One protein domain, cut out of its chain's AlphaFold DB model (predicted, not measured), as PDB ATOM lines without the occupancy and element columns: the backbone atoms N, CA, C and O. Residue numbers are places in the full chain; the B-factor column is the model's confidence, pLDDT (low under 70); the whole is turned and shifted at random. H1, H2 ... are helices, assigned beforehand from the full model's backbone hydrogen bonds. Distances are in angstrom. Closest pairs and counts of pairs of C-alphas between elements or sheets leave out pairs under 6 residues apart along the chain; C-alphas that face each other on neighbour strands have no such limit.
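This is residues 47 to 59 and 76 to 161 of the 161 residues of an uncharacterized protein of Phaeodactylibacter xiamenensis (UniProt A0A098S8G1). Two long helices, H3 and H5, run side by side in opposite ways and make the length of a rod, while H1 crosses over both of them on one side near their middles. The short H2 folds back along the first part of H3 as a helical hairpin, and at the other end of the rod the four-residue H4 and a long loop, residues 120 to 130, lead from H3 back to H5. The printed part has 99 residues with five named helices, in the order H1, H2, H3, H4, H5, and no named strand; the class is all helix. The whole is loose, with a radius of gyration of the C-alphas of 16.4 A and spans of 55 by 24 by 18 A.

H1 is residues 47 to 59, 18.5 A from first to last C-alpha, and begins with C-alpha 47 at (-54.207, 31.165, 242.914). After the cut comes H2, residues 76 to 83, 10.5 A long. H3 is residues 89 to 114, 38.1 A long, with C-alpha 89 at (-56.131, 8.283, 265.614). H4 is residues 116 to 119, 5.6 A long. H5, residues 131 to 159, is the longest helix, 42.4 A, and ends with C-alpha 159 at (-60.104, 14.494, 256.686).

H3 is the hub, touching H1, H2 and H5. H3 and H5 touch with 30 pairs of C-alphas within 8 A, at a shallow tilt of 21 degrees, opposite ways; their closest C-alphas, those of Ala 95 and Ile 156, are 5.1 A apart. H2 touches H3 at residues 92 to 99 alone, at a shallow tilt of 4 degrees, opposite ways, and the two are a hairpin; the closest C-alphas are those of Ile 80 and Ala 95, 6.8 A apart. H1 touches H5 with residues 47 to 50 alone, the C-alphas of Val 50 and Glu 146 closest at 6.4 A; at 71 degrees their lines are only just about perpendicular. With residues 54 to 57 alone H1 only just touches H3, with 3 pairs of C-alphas within 8 A, the closest those of Leu 54 and Val 106, 6.4 A apart; their lines are about perpendicular, at 81 degrees. H4 is close to H3 but not clearly touching, the closest C-alphas being those of Tyr 112 and Tyr 119, 6.9 A apart. In H1, H2, H3 and H5 every O i to N i+4 pair is within hydrogen-bond range; H4 is too short for such a pair.

The C-alphas of Gly 85 and Pro 129, the two farthest apart, are 55.0 A apart. Residues 60 to 75 are not printed, and C-alphas 59 and 76 are 11.3 A apart across the cut. The link from H4 to H5 is long, with 11 residues. The mean pLDDT of the printed part is 93.5; residues 47 to 48 are under 70.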
ATOM      1  N   LEU A  47     -55.159  30.169 242.426       58.19
ATOM      2  CA  LEU A  47     -54.207  31.165 242.914       58.19
ATOM      3  C   LEU A  47     -54.758  31.953 244.105       58.19
ATOM      4  O   LEU A  47     -54.082  32.060 245.123       58.19
ATOM      5  N   GLU A  48     -56.010  32.402 244.028       59.31
ATOM      6  CA  GLU A  48     -56.669  33.141 245.111       59.31
ATOM      7  C   GLU A  48     -56.794  32.294 246.387       59.31
ATOM      8  O   GLU A  48     -56.640  32.792 247.500       59.31
ATOM      9  N   THR A  49     -56.983  30.978 246.237       75.31
ATOM     10  CA  THR A  49     -57.015  30.057 247.385       75.31
ATOM     11  C   THR A  49     -55.636  29.902 248.029       75.31
ATOM     12  O   THR A  49     -55.524  29.881 249.253       75.31
ATOM     13  N   VAL A  50     -54.568  29.818 247.229       82.06
ATOM     14  CA  VAL A  50     -53.206  29.651 247.755       82.06
ATOM     15  C   VAL A  50     -52.703  30.925 248.430       82.06
ATOM     16  O   VAL A  50     -52.080  30.831 249.482       82.06
ATOM     17  N   GLU A  51     -53.007  32.106 247.890       85.00
ATOM     18  CA  GLU A  51     -52.683  33.386 248.537       85.00
ATOM     19  C   GLU A  51     -53.363  33.527 249.902       85.00
ATOM     20  O   GLU A  51     -52.715  33.900 250.879       85.00
ATOM     21  N   GLN A  52     -54.637  33.140 250.008       84.56
ATOM     22  CA  GLN A  52     -55.342  33.116 251.291       84.56
ATOM     23  C   GLN A  52     -54.706  32.128 252.282       84.56
ATOM     24  O   GLN A  52     -54.528  32.469 253.449       84.56
ATOM     25  N   ILE A  53     -54.324  30.925 251.828       84.88
ATOM     26  CA  ILE A  53     -53.626  29.931 252.665       84.88
ATOM     27  C   ILE A  53     -52.273  30.477 253.144       84.88
ATOM     28  O   ILE A  53     -51.912  30.289 254.304       84.88
ATOM     29  N   LEU A  54     -51.524  31.152 252.266       85.69
ATOM     30  CA  LEU A  54     -50.235  31.760 252.596       85.69
ATOM     31  C   LEU A  54     -50.385  32.813 253.695       85.69
ATOM     32  O   LEU A  54     -49.658  32.755 254.687       85.69
ATOM     33  N   GLU A  55     -51.347  33.726 253.554       85.75
ATOM     34  CA  GLU A  55     -51.574  34.776 254.549       85.75
ATOM     35  C   GLU A  55     -52.001  34.180 255.897       85.75
ATOM     36  O   GLU A  55     -51.445  34.534 256.934       85.75
ATOM     37  N   GLN A  56     -52.894  33.183 255.889       82.88
ATOM     38  CA  GLN A  56     -53.295  32.476 257.108       82.88
ATOM     39  C   GLN A  56     -52.112  31.802 257.813       82.88
ATOM     40  O   GLN A  56     -51.928  31.977 259.015       82.88
ATOM     41  N   VAL A  57     -51.266  31.068 257.082       85.19
ATOM     42  CA  VAL A  57     -50.085  30.400 257.661       85.19
ATOM     43  C   VAL A  57     -49.069  31.418 258.194       85.19
ATOM     44  O   VAL A  57     -48.395  31.172 259.198       85.19
ATOM     45  N   LYS A  58     -48.946  32.579 257.551       84.06
ATOM     46  CA  LYS A  58     -48.054  33.658 257.985       84.06
ATOM     47  C   LYS A  58     -48.555  34.343 259.259       84.06
ATOM     48  O   LYS A  58     -47.760  34.594 260.172       84.06
ATOM     49  N   GLU A  59     -49.858  34.589 259.362       79.62
ATOM     50  CA  GLU A  59     -50.496  35.056 260.596       79.62
ATOM     51  C   GLU A  59     -50.308  34.034 261.734       79.62
ATOM     52  O   GLU A  59     -49.844  34.395 262.813       79.62
ATOM     53  N   ILE A  76     -56.283  26.866 260.374       87.69
ATOM     54  CA  ILE A  76     -56.379  25.464 259.904       87.69
ATOM     55  C   ILE A  76     -55.866  24.502 260.984       87.69
ATOM     56  O   ILE A  76     -56.394  23.406 261.183       87.69
ATOM     57  N   LYS A  77     -54.841  24.924 261.727       90.25
ATOM     58  CA  LYS A  77     -54.313  24.185 262.871       90.25
ATOM     59  C   LYS A  77     -55.356  24.030 263.976       90.25
ATOM     60  O   LYS A  77     -55.486  22.941 264.530       90.25
ATOM     61  N   GLU A  78     -56.088  25.090 264.297       90.00
ATOM     62  CA  GLU A  78     -57.164  25.059 265.290       90.00
ATOM     63  C   GLU A  78     -58.311  24.162 264.827       90.00
ATOM     64  O   GLU A  78     -58.789  23.348 265.614       90.00
ATOM     65  N   GLU A  79     -58.695  24.223 263.551       90.94
ATOM     66  CA  GLU A  79     -59.716  23.339 262.978       90.94
ATOM     67  C   GLU A  79     -59.330  21.854 263.115       90.94
ATOM     68  O   GLU A  79     -60.156  21.032 263.522       90.94
ATOM     69  N   ILE A  80     -58.059  21.505 262.869       92.69
ATOM     70  CA  ILE A  80     -57.537  20.143 263.083       92.69
ATOM     71  C   ILE A  80     -57.609  19.740 264.563       92.69
ATOM     72  O   ILE A  80     -57.985  18.607 264.878       92.69
ATOM     73  N   GLU A  81     -57.241  20.633 265.484       93.81
ATOM     74  CA  GLU A  81     -57.278  20.338 266.922       93.81
ATOM     75  C   GLU A  81     -58.722  20.215 267.444       93.81
ATOM     76  O   GLU A  81     -59.012  19.300 268.216       93.81
ATOM     77  N   HIS A  82     -59.655  21.039 266.959       91.88
ATOM     78  CA  HIS A  82     -61.086  20.914 267.248       91.88
ATOM     79  C   HIS A  82     -61.685  19.617 266.684       91.88
ATOM     80  O   HIS A  82     -62.536  18.996 267.324       91.88
ATOM     81  N   ALA A  83     -61.222  19.157 265.518       91.94
ATOM     82  CA  ALA A  83     -61.667  17.903 264.913       91.94
ATOM     83  C   ALA A  83     -61.189  16.649 265.670       91.94
ATOM     84  O   ALA A  83     -61.764  15.575 265.505       91.94
ATOM     85  N   LYS A  84     -60.175  16.755 266.537       93.88
ATOM     86  CA  LYS A  84     -59.545  15.608 267.211       93.88
ATOM     87  C   LYS A  84     -60.530  14.670 267.918       93.88
ATOM     88  O   LYS A  84     -60.316  13.465 267.903       93.88
ATOM     89  N   GLY A  85     -61.588  15.207 268.530       92.12
ATOM     90  CA  GLY A  85     -62.570  14.416 269.284       92.12
ATOM     91  C   GLY A  85     -63.458  13.504 268.429       92.12
ATOM     92  O   GLY A  85     -64.033  12.561 268.962       92.12
ATOM     93  N   ARG A  86     -63.562  13.763 267.121       95.50
ATOM     94  CA  ARG A  86     -64.412  13.005 266.183       95.50
ATOM     95  C   ARG A  86     -63.635  12.189 265.150       95.50
ATOM     96  O   ARG A  86     -64.242  11.412 264.428       95.50
ATOM     97  N   LEU A  87     -62.318  12.369 265.067       95.88
ATOM     98  CA  LEU A  87     -61.456  11.644 264.134       95.88
ATOM     99  C   LEU A  87     -60.874  10.387 264.775       95.88
ATOM    100  O   LEU A  87     -60.529  10.371 265.960       95.88
ATOM    101  N   SER A  88     -60.646   9.355 263.967       97.50
ATOM    102  CA  SER A  88     -59.774   8.255 264.368       97.50
ATOM    103  C   SER A  88     -58.336   8.747 264.592       97.50
ATOM    104  O   SER A  88     -57.882   9.762 264.051       97.50
ATOM    105  N   LYS A  89     -57.553   7.981 265.363       97.06
ATOM    106  CA  LYS A  89     -56.131   8.283 265.614       97.06
ATOM    107  C   LYS A  89     -55.322   8.402 264.313       97.06
ATOM    108  O   LYS A  89     -54.409   9.227 264.233       97.06
ATOM    109  N   SER A  90     -55.637   7.577 263.315       97.44
ATOM    110  CA  SER A  90     -55.002   7.593 261.994       97.44
ATOM    111  C   SER A  90     -55.353   8.844 261.196       97.44
ATOM    112  O   SER A  90     -54.448   9.468 260.645       97.44
ATOM    113  N   GLU A  91     -56.624   9.245 261.178       97.81
ATOM    114  CA  GLU A  91     -57.094  10.445 260.472       97.81
ATOM    115  C   GLU A  91     -56.491  11.709 261.071       97.81
ATOM    116  O   GLU A  91     -55.885  12.501 260.355       97.81
ATOM    117  N   TYR A  92     -56.535  11.858 262.397       97.50
ATOM    118  CA  TYR A  92     -55.917  13.002 263.065       97.50
ATOM    119  C   TYR A  92     -54.406  13.085 262.780       97.50
ATOM    120  O   TYR A  92     -53.879  14.154 262.465       97.50
ATOM    121  N   LYS A  93     -53.691  11.948 262.809       97.62
ATOM    122  CA  LYS A  93     -52.263  11.907 262.445       97.62
ATOM    123  C   LYS A  93     -52.041  12.299 260.981       97.62
ATOM    124  O   LYS A  93     -51.089  13.025 260.688       97.62
ATOM    125  N   ALA A  94     -52.903  11.845 260.074       97.94
ATOM    126  CA  ALA A  94     -52.840  12.200 258.663       97.94
ATOM    127  C   ALA A  94     -53.095  13.700 258.444       97.94
ATOM    128  O   ALA A  94     -52.318  14.336 257.731       97.94
ATOM    129  N   ALA A  95     -54.098  14.290 259.101       96.56
ATOM    130  CA  ALA A  95     -54.381  15.725 259.036       96.56
ATOM    131  C   ALA A  95     -53.173  16.552 259.500       96.56
ATOM    132  O   ALA A  95     -52.700  17.422 258.769       96.56
ATOM    133  N   LYS A  96     -52.576  16.208 260.652       97.31
ATOM    134  CA  LYS A  96     -51.359  16.879 261.143       97.31
ATOM    135  C   LYS A  96     -50.172  16.729 260.200       97.31
ATOM    136  O   LYS A  96     -49.408  17.675 260.022       97.31
ATOM    137  N   SER A  97     -50.001  15.554 259.597       97.88
ATOM    138  CA  SER A  97     -48.922  15.331 258.635       97.88
ATOM    139  C   SER A  97     -49.117  16.149 257.358       97.88
ATOM    140  O   SER A  97     -48.135  16.676 256.840       97.88
ATOM    141  N   ASN A  98     -50.348  16.258 256.848       97.38
ATOM    142  CA  ASN A  98     -50.648  17.105 255.693       97.38
ATOM    143  C   ASN A  98     -50.420  18.583 256.035       97.38
ATOM    144  O   ASN A  98     -49.751  19.266 255.270       97.38
ATOM    145  N   TYR A  99     -50.864  19.048 257.209       96.12
ATOM    146  CA  TYR A  99     -50.619  20.420 257.667       96.12
ATOM    147  C   TYR A  99     -49.124  20.737 257.766       96.12
ATOM    148  O   TYR A  99     -48.669  21.734 257.213       96.12
ATOM    149  N   LYS A 100     -48.324  19.852 258.375       96.62
ATOM    150  CA  LYS A 100     -46.866  20.032 258.438       96.62
ATOM    151  C   LYS A 100     -46.252  20.183 257.039       96.62
ATOM    152  O   LYS A 100     -45.485  21.110 256.807       96.62
ATOM    153  N   ARG A 101     -46.620  19.304 256.099       97.00
ATOM    154  CA  ARG A 101     -46.121  19.362 254.713       97.00
ATOM    155  C   ARG A 101     -46.572  20.630 253.991       97.00
ATOM    156  O   ARG A 101     -45.788  21.186 253.230       97.00
ATOM    157  N   MET A 102     -47.798  21.088 254.234       95.12
ATOM    158  CA  MET A 102     -48.324  22.341 253.691       95.12
ATOM    159  C   MET A 102     -47.466  23.529 254.135       95.12
ATOM    160  O   MET A 102     -46.972  24.261 253.285       95.12
ATOM    161  N   VAL A 103     -47.208  23.662 255.442       94.94
ATOM    162  CA  VAL A 103     -46.378  24.742 256.004       94.94
ATOM    163  C   VAL A 103     -44.945  24.697 255.460       94.94
ATOM    164  O   VAL A 103     -44.395  25.727 255.080       94.94
ATOM    165  N   GLU A 104     -44.348  23.507 255.337       95.38
ATOM    166  CA  GLU A 104     -43.021  23.345 254.720       95.38
ATOM    167  C   GLU A 104     -42.984  23.810 253.254       95.38
ATOM    168  O   GLU A 104     -41.973  24.347 252.798       95.38
ATOM    169  N   HIS A 105     -44.062  23.600 252.491       96.25
ATOM    170  CA  HIS A 105     -44.133  24.038 251.093       96.25
ATOM    171  C   HIS A 105     -44.427  25.531 250.965       96.25
ATOM    172  O   HIS A 105     -43.882  26.153 250.057       96.25
ATOM    173  N   VAL A 106     -45.198  26.108 251.890       94.88
ATOM    174  CA  VAL A 106     -45.380  27.561 252.020       94.88
ATOM    175  C   VAL A 106     -44.028  28.248 252.229       94.88
ATOM    176  O   VAL A 106     -43.635  29.081 251.417       94.88
ATOM    177  N   ASP A 107     -43.259  27.823 253.233       94.19
ATOM    178  CA  ASP A 107     -41.932  28.386 253.520       94.19
ATOM    179  C   ASP A 107     -40.965  28.217 252.332       94.19
ATOM    180  O   ASP A 107     -40.227  29.130 251.954       94.19
ATOM    181  N   LYS A 108     -41.001  27.050 251.674       95.56
ATOM    182  CA  LYS A 108     -40.211  26.792 250.463       95.56
ATOM    183  C   LYS A 108     -40.602  27.721 249.313       95.56
ATOM    184  O   LYS A 108     -39.712  28.199 248.613       95.56
ATOM    185  N   LEU A 109     -41.896  27.964 249.109       95.94
ATOM    186  CA  LEU A 109     -42.412  28.852 248.069       95.94
ATOM    187  C   LEU A 109     -41.957  30.291 248.298       95.94
ATOM    188  O   LEU A 109     -41.439  30.910 247.370       95.94
ATOM    189  N   GLU A 110     -42.086  30.803 249.522       94.81
ATOM    190  CA  GLU A 110     -41.650  32.157 249.872       94.81
ATOM    191  C   GLU A 110     -40.149  32.339 249.644       94.81
ATOM    192  O   GLU A 110     -39.724  33.259 248.940       94.81
ATOM    193  N   LYS A 111     -39.332  31.417 250.164       95.94
ATOM    194  CA  LYS A 111     -37.878  31.485 249.986       95.94
ATOM    195  C   LYS A 111     -37.466  31.347 248.520       95.94
ATOM    196  O   LYS A 111     -36.533  32.021 248.083       95.94
ATOM    197  N   TYR A 112     -38.148  30.491 247.756       97.19
ATOM    198  CA  TYR A 112     -37.891  30.337 246.325       97.19
ATOM    199  C   TYR A 112     -38.250  31.608 245.552       97.19
ATOM    200  O   TYR A 112     -37.434  32.057 244.756       97.19
ATOM    201  N   LYS A 113     -39.405  32.233 245.830       95.88
ATOM    202  CA  LYS A 113     -39.812  33.517 245.225       95.88
ATOM    203  C   LYS A 113     -38.793  34.632 245.511       95.88
ATOM    204  O   LYS A 113     -38.533  35.447 244.634       95.88
ATOM    205  N   GLN A 114     -38.179  34.648 246.698       97.12
ATOM    206  CA  GLN A 114     -37.157  35.638 247.070       97.12
ATOM    207  C   GLN A 114     -35.806  35.422 246.375       97.12
ATOM    208  O   GLN A 114     -35.147  36.389 245.998       97.12
ATOM    209  N   ASN A 115     -35.350  34.173 246.246       97.19
ATOM    210  CA  ASN A 115     -34.062  33.870 245.622       97.19
ATOM    211  C   ASN A 115     -34.085  32.509 244.900       97.19
ATOM    212  O   ASN A 115     -33.595  31.518 245.451       97.19
ATOM    213  N   PRO A 116     -34.599  32.446 243.656       97.50
ATOM    214  CA  PRO A 116     -34.692  31.195 242.904       97.50
ATOM    215  C   PRO A 116     -33.330  30.530 242.666       97.50
ATOM    216  O   PRO A 116     -33.210  29.308 242.760       97.50
ATOM    217  N   LEU A 117     -32.285  31.330 242.410       96.50
ATOM    218  CA  LEU A 117     -30.926  30.849 242.130       96.50
ATOM    219  C   LEU A 117     -30.301  30.107 243.318       96.50
ATOM    220  O   LEU A 117     -29.523  29.181 243.113       96.50
ATOM    221  N   LYS A 118     -30.674  30.448 244.558       97.06
ATOM    222  CA  LYS A 118     -30.231  29.716 245.758       97.06
ATOM    223  C   LYS A 118     -30.657  28.242 245.746       97.06
ATOM    224  O   LYS A 118     -30.018  27.420 246.394       97.06
ATOM    225  N   TYR A 119     -31.732  27.916 245.033       95.25
ATOM    226  CA  TYR A 119     -32.292  26.568 244.939       95.25
ATOM    227  C   TYR A 119     -31.912  25.854 243.634       95.25
ATOM    228  O   TYR A 119     -32.419  24.766 243.357       95.25
ATOM    229  N   ASP A 120     -31.019  26.442 242.836       95.62
ATOM    230  CA  ASP A 120     -30.609  25.932 241.531       95.62
ATOM    231  C   ASP A 120     -29.453  24.919 241.618       95.62
ATOM    232  O   ASP A 120     -28.387  25.094 241.033       95.62
ATOM    233  N   ASN A 121     -29.658  23.829 242.361       94.75
ATOM    234  CA  ASN A 121     -28.609  22.827 242.605       94.75
ATOM    235  C   ASN A 121     -28.096  22.145 241.323       94.75
ATOM    236  O   ASN A 121     -26.981  21.634 241.298       94.75
ATOM    237  N   LEU A 122     -28.922  22.112 240.274       94.88
ATOM    238  CA  LEU A 122     -28.608  21.485 238.987       94.88
ATOM    239  C   LEU A 122     -28.154  22.501 237.924       94.88
ATOM    240  O   LEU A 122     -27.901  22.117 236.784       94.88
ATOM    241  N   GLY A 123     -28.060  23.791 238.269       96.19
ATOM    242  CA  GLY A 123     -27.680  24.845 237.329       96.19
ATOM    243  C   GLY A 123     -28.701  25.094 236.210       96.19
ATOM    244  O   GLY A 123     -28.330  25.636 235.173       96.19
ATOM    245  N   LEU A 124     -29.962  24.686 236.372       96.62
ATOM    246  CA  LEU A 124     -31.027  24.846 235.374       96.62
ATOM    247  C   LEU A 124     -31.371  26.314 235.130       96.62
ATOM    248  O   LEU A 124     -31.672  26.698 234.002       96.62
ATOM    249  N   LEU A 125     -31.334  27.137 236.179       97.25
ATOM    250  CA  LEU A 125     -31.575  28.572 236.063       97.25
ATOM    251  C   LEU A 125     -30.324  29.288 235.557       97.25
ATOM    252  O   LEU A 125     -30.421  30.124 234.661       97.25
ATOM    253  N   LYS A 126     -29.150  28.946 236.101       97.25
ATOM    254  CA  LYS A 126     -27.865  29.546 235.715       97.25
ATOM    255  C   LYS A 126     -27.514  29.284 234.249       97.25
ATOM    256  O   LYS A 126     -26.995  30.176 233.588       97.25
ATOM    257  N   ASN A 127     -27.807  28.083 233.752       97.25
ATOM    258  CA  ASN A 127     -27.484  27.651 232.390       97.25
ATOM    259  C   ASN A 127     -28.685  27.753 231.436       97.25
ATOM    260  O   ASN A 127     -28.666  27.157 230.358       97.25
ATOM    261  N   ALA A 128     -29.748  28.465 231.824       97.25
ATOM    262  CA  ALA A 128     -30.905  28.640 230.961       97.25
ATOM    263  C   ALA A 128     -30.491  29.335 229.644       97.25
ATOM    264  O   ALA A 128     -29.801  30.355 229.682       97.25
ATOM    265  N   PRO A 129     -30.938  28.836 228.476       97.06
ATOM    266  CA  PRO A 129     -30.498  29.331 227.166       97.06
ATOM    267  C   PRO A 129     -30.977  30.757 226.860       97.06
ATOM    268  O   PRO A 129     -30.455  31.412 225.963       97.06
ATOM    269  N   SER A 130     -31.990  31.239 227.579       98.06
ATOM    270  CA  SER A 130     -32.467  32.615 227.503       98.06
ATOM    271  C   SER A 130     -33.178  33.011 228.793       98.06
ATOM    272  O   SER A 130     -33.589  32.159 229.588       98.06
ATOM    273  N   GLU A 131     -33.383  34.317 228.965       97.25
ATOM    274  CA  GLU A 131     -34.187  34.874 230.056       97.25
ATOM    275  C   GLU A 131     -35.591  34.274 230.107       97.25
ATOM    276  O   GLU A 131     -36.078  33.869 231.157       97.25
ATOM    277  N   GLN A 132     -36.222  34.163 228.939       98.00
ATOM    278  CA  GLN A 132     -37.584  33.658 228.806       98.00
ATOM    279  C   GLN A 132     -37.686  32.206 229.273       98.00
ATOM    280  O   GLN A 132     -38.657  31.829 229.926       98.00
ATOM    281  N   VAL A 133     -36.684  31.377 228.957       97.88
ATOM    282  CA  VAL A 133     -36.648  29.987 229.423       97.88
ATOM    283  C   VAL A 133     -36.415  29.933 230.927       97.88
ATOM    284  O   VAL A 133     -37.099  29.177 231.614       97.88
ATOM    285  N   ARG A 134     -35.520  30.772 231.462       98.31
ATOM    286  CA  ARG A 134     -35.293  30.857 232.907       98.31
ATOM    287  C   ARG A 134     -36.571  31.218 233.659       98.31
ATOM    288  O   ARG A 134     -36.918  30.547 234.628       98.31
ATOM    289  N   GLN A 135     -37.292  32.221 233.169       98.06
ATOM    290  CA  GLN A 135     -38.541  32.677 233.760       98.06
ATOM    291  C   GLN A 135     -39.616  31.580 233.730       98.06
ATOM    292  O   GLN A 135     -40.233  31.308 234.756       98.06
ATOM    293  N   LYS A 136     -39.755  30.851 232.615       97.88
ATOM    294  CA  LYS A 136     -40.665  29.694 232.530       97.88
ATOM    295  C   LYS A 136     -40.332  28.593 233.539       97.88
ATOM    296  O   LYS A 136     -41.243  27.973 234.083       97.88
ATOM    297  N   ILE A 137     -39.048  28.327 233.793       97.12
ATOM    298  CA  ILE A 137     -38.633  27.340 234.804       97.12
ATOM    299  C   ILE A 137     -39.055  27.810 236.201       97.12
ATOM    300  O   ILE A 137     -39.620  27.023 236.963       97.12
ATOM    301  N   ILE A 138     -38.820  29.087 236.521       97.75
ATOM    302  CA  ILE A 138     -39.209  29.691 237.803       97.75
ATOM    303  C   ILE A 138     -40.728  29.619 237.992       97.75
ATOM    304  O   ILE A 138     -41.194  29.120 239.014       97.75
ATOM    305  N   GLU A 139     -41.500  30.052 236.996       97.25
ATOM    306  CA  GLU A 139     -42.967  30.036 237.020       97.25
ATOM    307  C   GLU A 139     -43.526  28.620 237.155       97.25
ATOM    308  O   GLU A 139     -44.391  28.370 237.991       97.25
ATOM    309  N   SER A 140     -42.982  27.664 236.398       97.00
ATOM    310  CA  SER A 140     -43.364  26.253 236.500       97.00
ATOM    311  C   SER A 140     -43.110  25.701 237.905       97.00
ATOM    312  O   SER A 140     -43.950  24.996 238.474       97.00
ATOM    313  N   ARG A 141     -41.976  26.064 238.517       97.06
ATOM    314  CA  ARG A 141     -41.651  25.640 239.880       97.06
ATOM    315  C   ARG A 141     -42.578  26.272 240.917       97.06
ATOM    316  O   ARG A 141     -43.003  25.566 241.830       97.06
ATOM    317  N   ILE A 142     -42.899  27.555 240.770       96.75
ATOM    318  CA  ILE A 142     -43.877  28.255 241.611       96.75
ATOM    319  C   ILE A 142     -45.239  27.559 241.517       96.75
ATOM    320  O   ILE A 142     -45.754  27.113 242.539       96.75
ATOM    321  N   ALA A 143     -45.753  27.349 240.303       94.88
ATOM    322  CA  ALA A 143     -47.043  26.701 240.077       94.88
ATOM    323  C   ALA A 143     -47.095  25.275 240.651       94.88
ATOM    324  O   ALA A 143     -48.116  24.838 241.184       94.88
ATOM    325  N   HIS A 144     -45.984  24.536 240.578       95.62
ATOM    326  CA  HIS A 144     -45.883  23.216 241.193       95.62
ATOM    327  C   HIS A 144     -46.021  23.279 242.719       95.62
ATOM    328  O   HIS A 144     -46.823  22.539 243.284       95.62
ATOM    329  N   LEU A 145     -45.284  24.179 243.376       96.31
ATOM    330  CA  LEU A 145     -45.350  24.353 244.829       96.31
ATOM    331  C   LEU A 145     -46.746  24.802 245.284       96.31
ATOM    332  O   LEU A 145     -47.276  24.267 246.254       96.31
ATOM    333  N   GLU A 146     -47.369  25.730 244.558       95.31
ATOM    334  CA  GLU A 146     -48.737  26.195 244.823       95.31
ATOM    335  C   GLU A 146     -49.752  25.045 244.703       95.31
ATOM    336  O   GLU A 146     -50.611  24.865 245.570       95.31
ATOM    337  N   LYS A 147     -49.600  24.181 243.692       94.69
ATOM    338  CA  LYS A 147     -50.426  22.976 243.536       94.69
ATOM    339  C   LYS A 147     -50.237  21.976 244.681       94.69
ATOM    340  O   LYS A 147     -51.217  21.375 245.134       94.69
ATOM    341  N   GLU A 148     -49.004  21.767 245.143       95.69
ATOM    342  CA  GLU A 148     -48.714  20.889 246.285       95.69
ATOM    343  C   GLU A 148     -49.378  21.416 247.567       95.69
ATOM    344  O   GLU A 148     -50.060  20.654 248.255       95.69
ATOM    345  N   ILE A 149     -49.266  22.723 247.841       95.50
ATOM    346  CA  ILE A 149     -49.928  23.398 248.973       95.50
ATOM    347  C   ILE A 149     -51.442  23.172 248.917       95.50
ATOM    348  O   ILE A 149     -52.029  22.684 249.886       95.50
ATOM    349  N   GLN A 150     -52.064  23.436 247.765       93.31
ATOM    350  CA  GLN A 150     -53.505  23.256 247.575       93.31
ATOM    351  C   GLN A 150     -53.946  21.801 247.781       93.31
ATOM    352  O   GLN A 150     -55.024  21.528 248.320       93.31
ATOM    353  N   THR A 151     -53.113  20.848 247.361       94.50
ATOM    354  CA  THR A 151     -53.379  19.419 247.542       94.50
ATOM    355  C   THR A 151     -53.374  19.053 249.023       94.50
ATOM    356  O   THR A 151     -54.302  18.389 249.488       94.50
ATOM    357  N   PHE A 152     -52.377  19.512 249.788       95.88
ATOM    358  CA  PHE A 152     -52.337  19.279 251.234       95.88
ATOM    359  C   PHE A 152     -53.522  19.923 251.950       95.88
ATOM    360  O   PHE A 152     -54.157  19.253 252.760       95.88
ATOM    361  N   TYR A 153     -53.860  21.168 251.604       94.12
ATOM    362  CA  TYR A 153     -55.038  21.856 252.128       94.12
ATOM    363  C   TYR A 153     -56.316  21.047 251.887       94.12
ATOM    364  O   TYR A 153     -57.034  20.699 252.822       94.12
ATOM    365  N   THR A 154     -56.554  20.644 250.637       92.62
ATOM    366  CA  THR A 154     -57.732  19.852 250.260       92.62
ATOM    367  C   THR A 154     -57.796  18.533 251.032       92.62
ATOM    368  O   THR A 154     -58.869  18.125 251.473       92.62
ATOM    369  N   ASN A 155     -56.658  17.862 251.226       94.81
ATOM    370  CA  ASN A 155     -56.599  16.629 252.009       94.81
ATOM    371  C   ASN A 155     -56.939  16.864 253.483       94.81
ATOM    372  O   ASN A 155     -57.637  16.044 254.067       94.81
ATOM    373  N   ILE A 156     -56.482  17.970 254.078       95.06
ATOM    374  CA  ILE A 156     -56.848  18.344 255.451       95.06
ATOM    375  C   ILE A 156     -58.361  18.522 255.540       95.06
ATOM    376  O   ILE A 156     -58.985  17.842 256.346       95.06
ATOM    377  N   ILE A 157     -58.944  19.353 254.669       93.69
ATOM    378  CA  ILE A 157     -60.386  19.639 254.639       93.69
ATOM    379  C   ILE A 157     -61.216  18.362 254.484       93.69
ATOM    380  O   ILE A 157     -62.227  18.228 255.163       93.69
ATOM    381  N   LYS A 158     -60.781  17.416 253.645       93.62
ATOM    382  CA  LYS A 158     -61.442  16.109 253.474       93.62
ATOM    383  C   LYS A 158     -61.342  15.198 254.693       93.62
ATOM    384  O   LYS A 158     -62.199  14.351 254.874       93.62
ATOM    385  N   ILE A 159     -60.265  15.297 255.470       94.19
ATOM    386  CA  ILE A 159     -60.104  14.494 256.686       94.19
ATOM    387  C   ILE A 159     -60.940  15.090 257.815       94.19
ATOM    388  O   ILE A 159     -61.520  14.355 258.605       94.19
ATOM    389  N   ILE A 160     -60.974  16.420 257.919       94.00
ATOM    390  CA  ILE A 160     -61.666  17.116 258.999       94.00
ATOM    391  C   ILE A 160     -63.124  17.437 258.669       94.00
ATOM    392  O   ILE A 160     -63.737  18.126 259.463       94.00
ATOM    393  N   ASN A 161     -63.740  16.988 257.585       88.94
ATOM    394  CA  ASN A 161     -65.177  17.203 257.349       88.94
ATOM    395  C   ASN A 161     -65.822  15.903 256.909       88.94
ATOM    396  O   ASN A 161     -66.905  15.607 257.455       88.94
TER     397      ASN A 161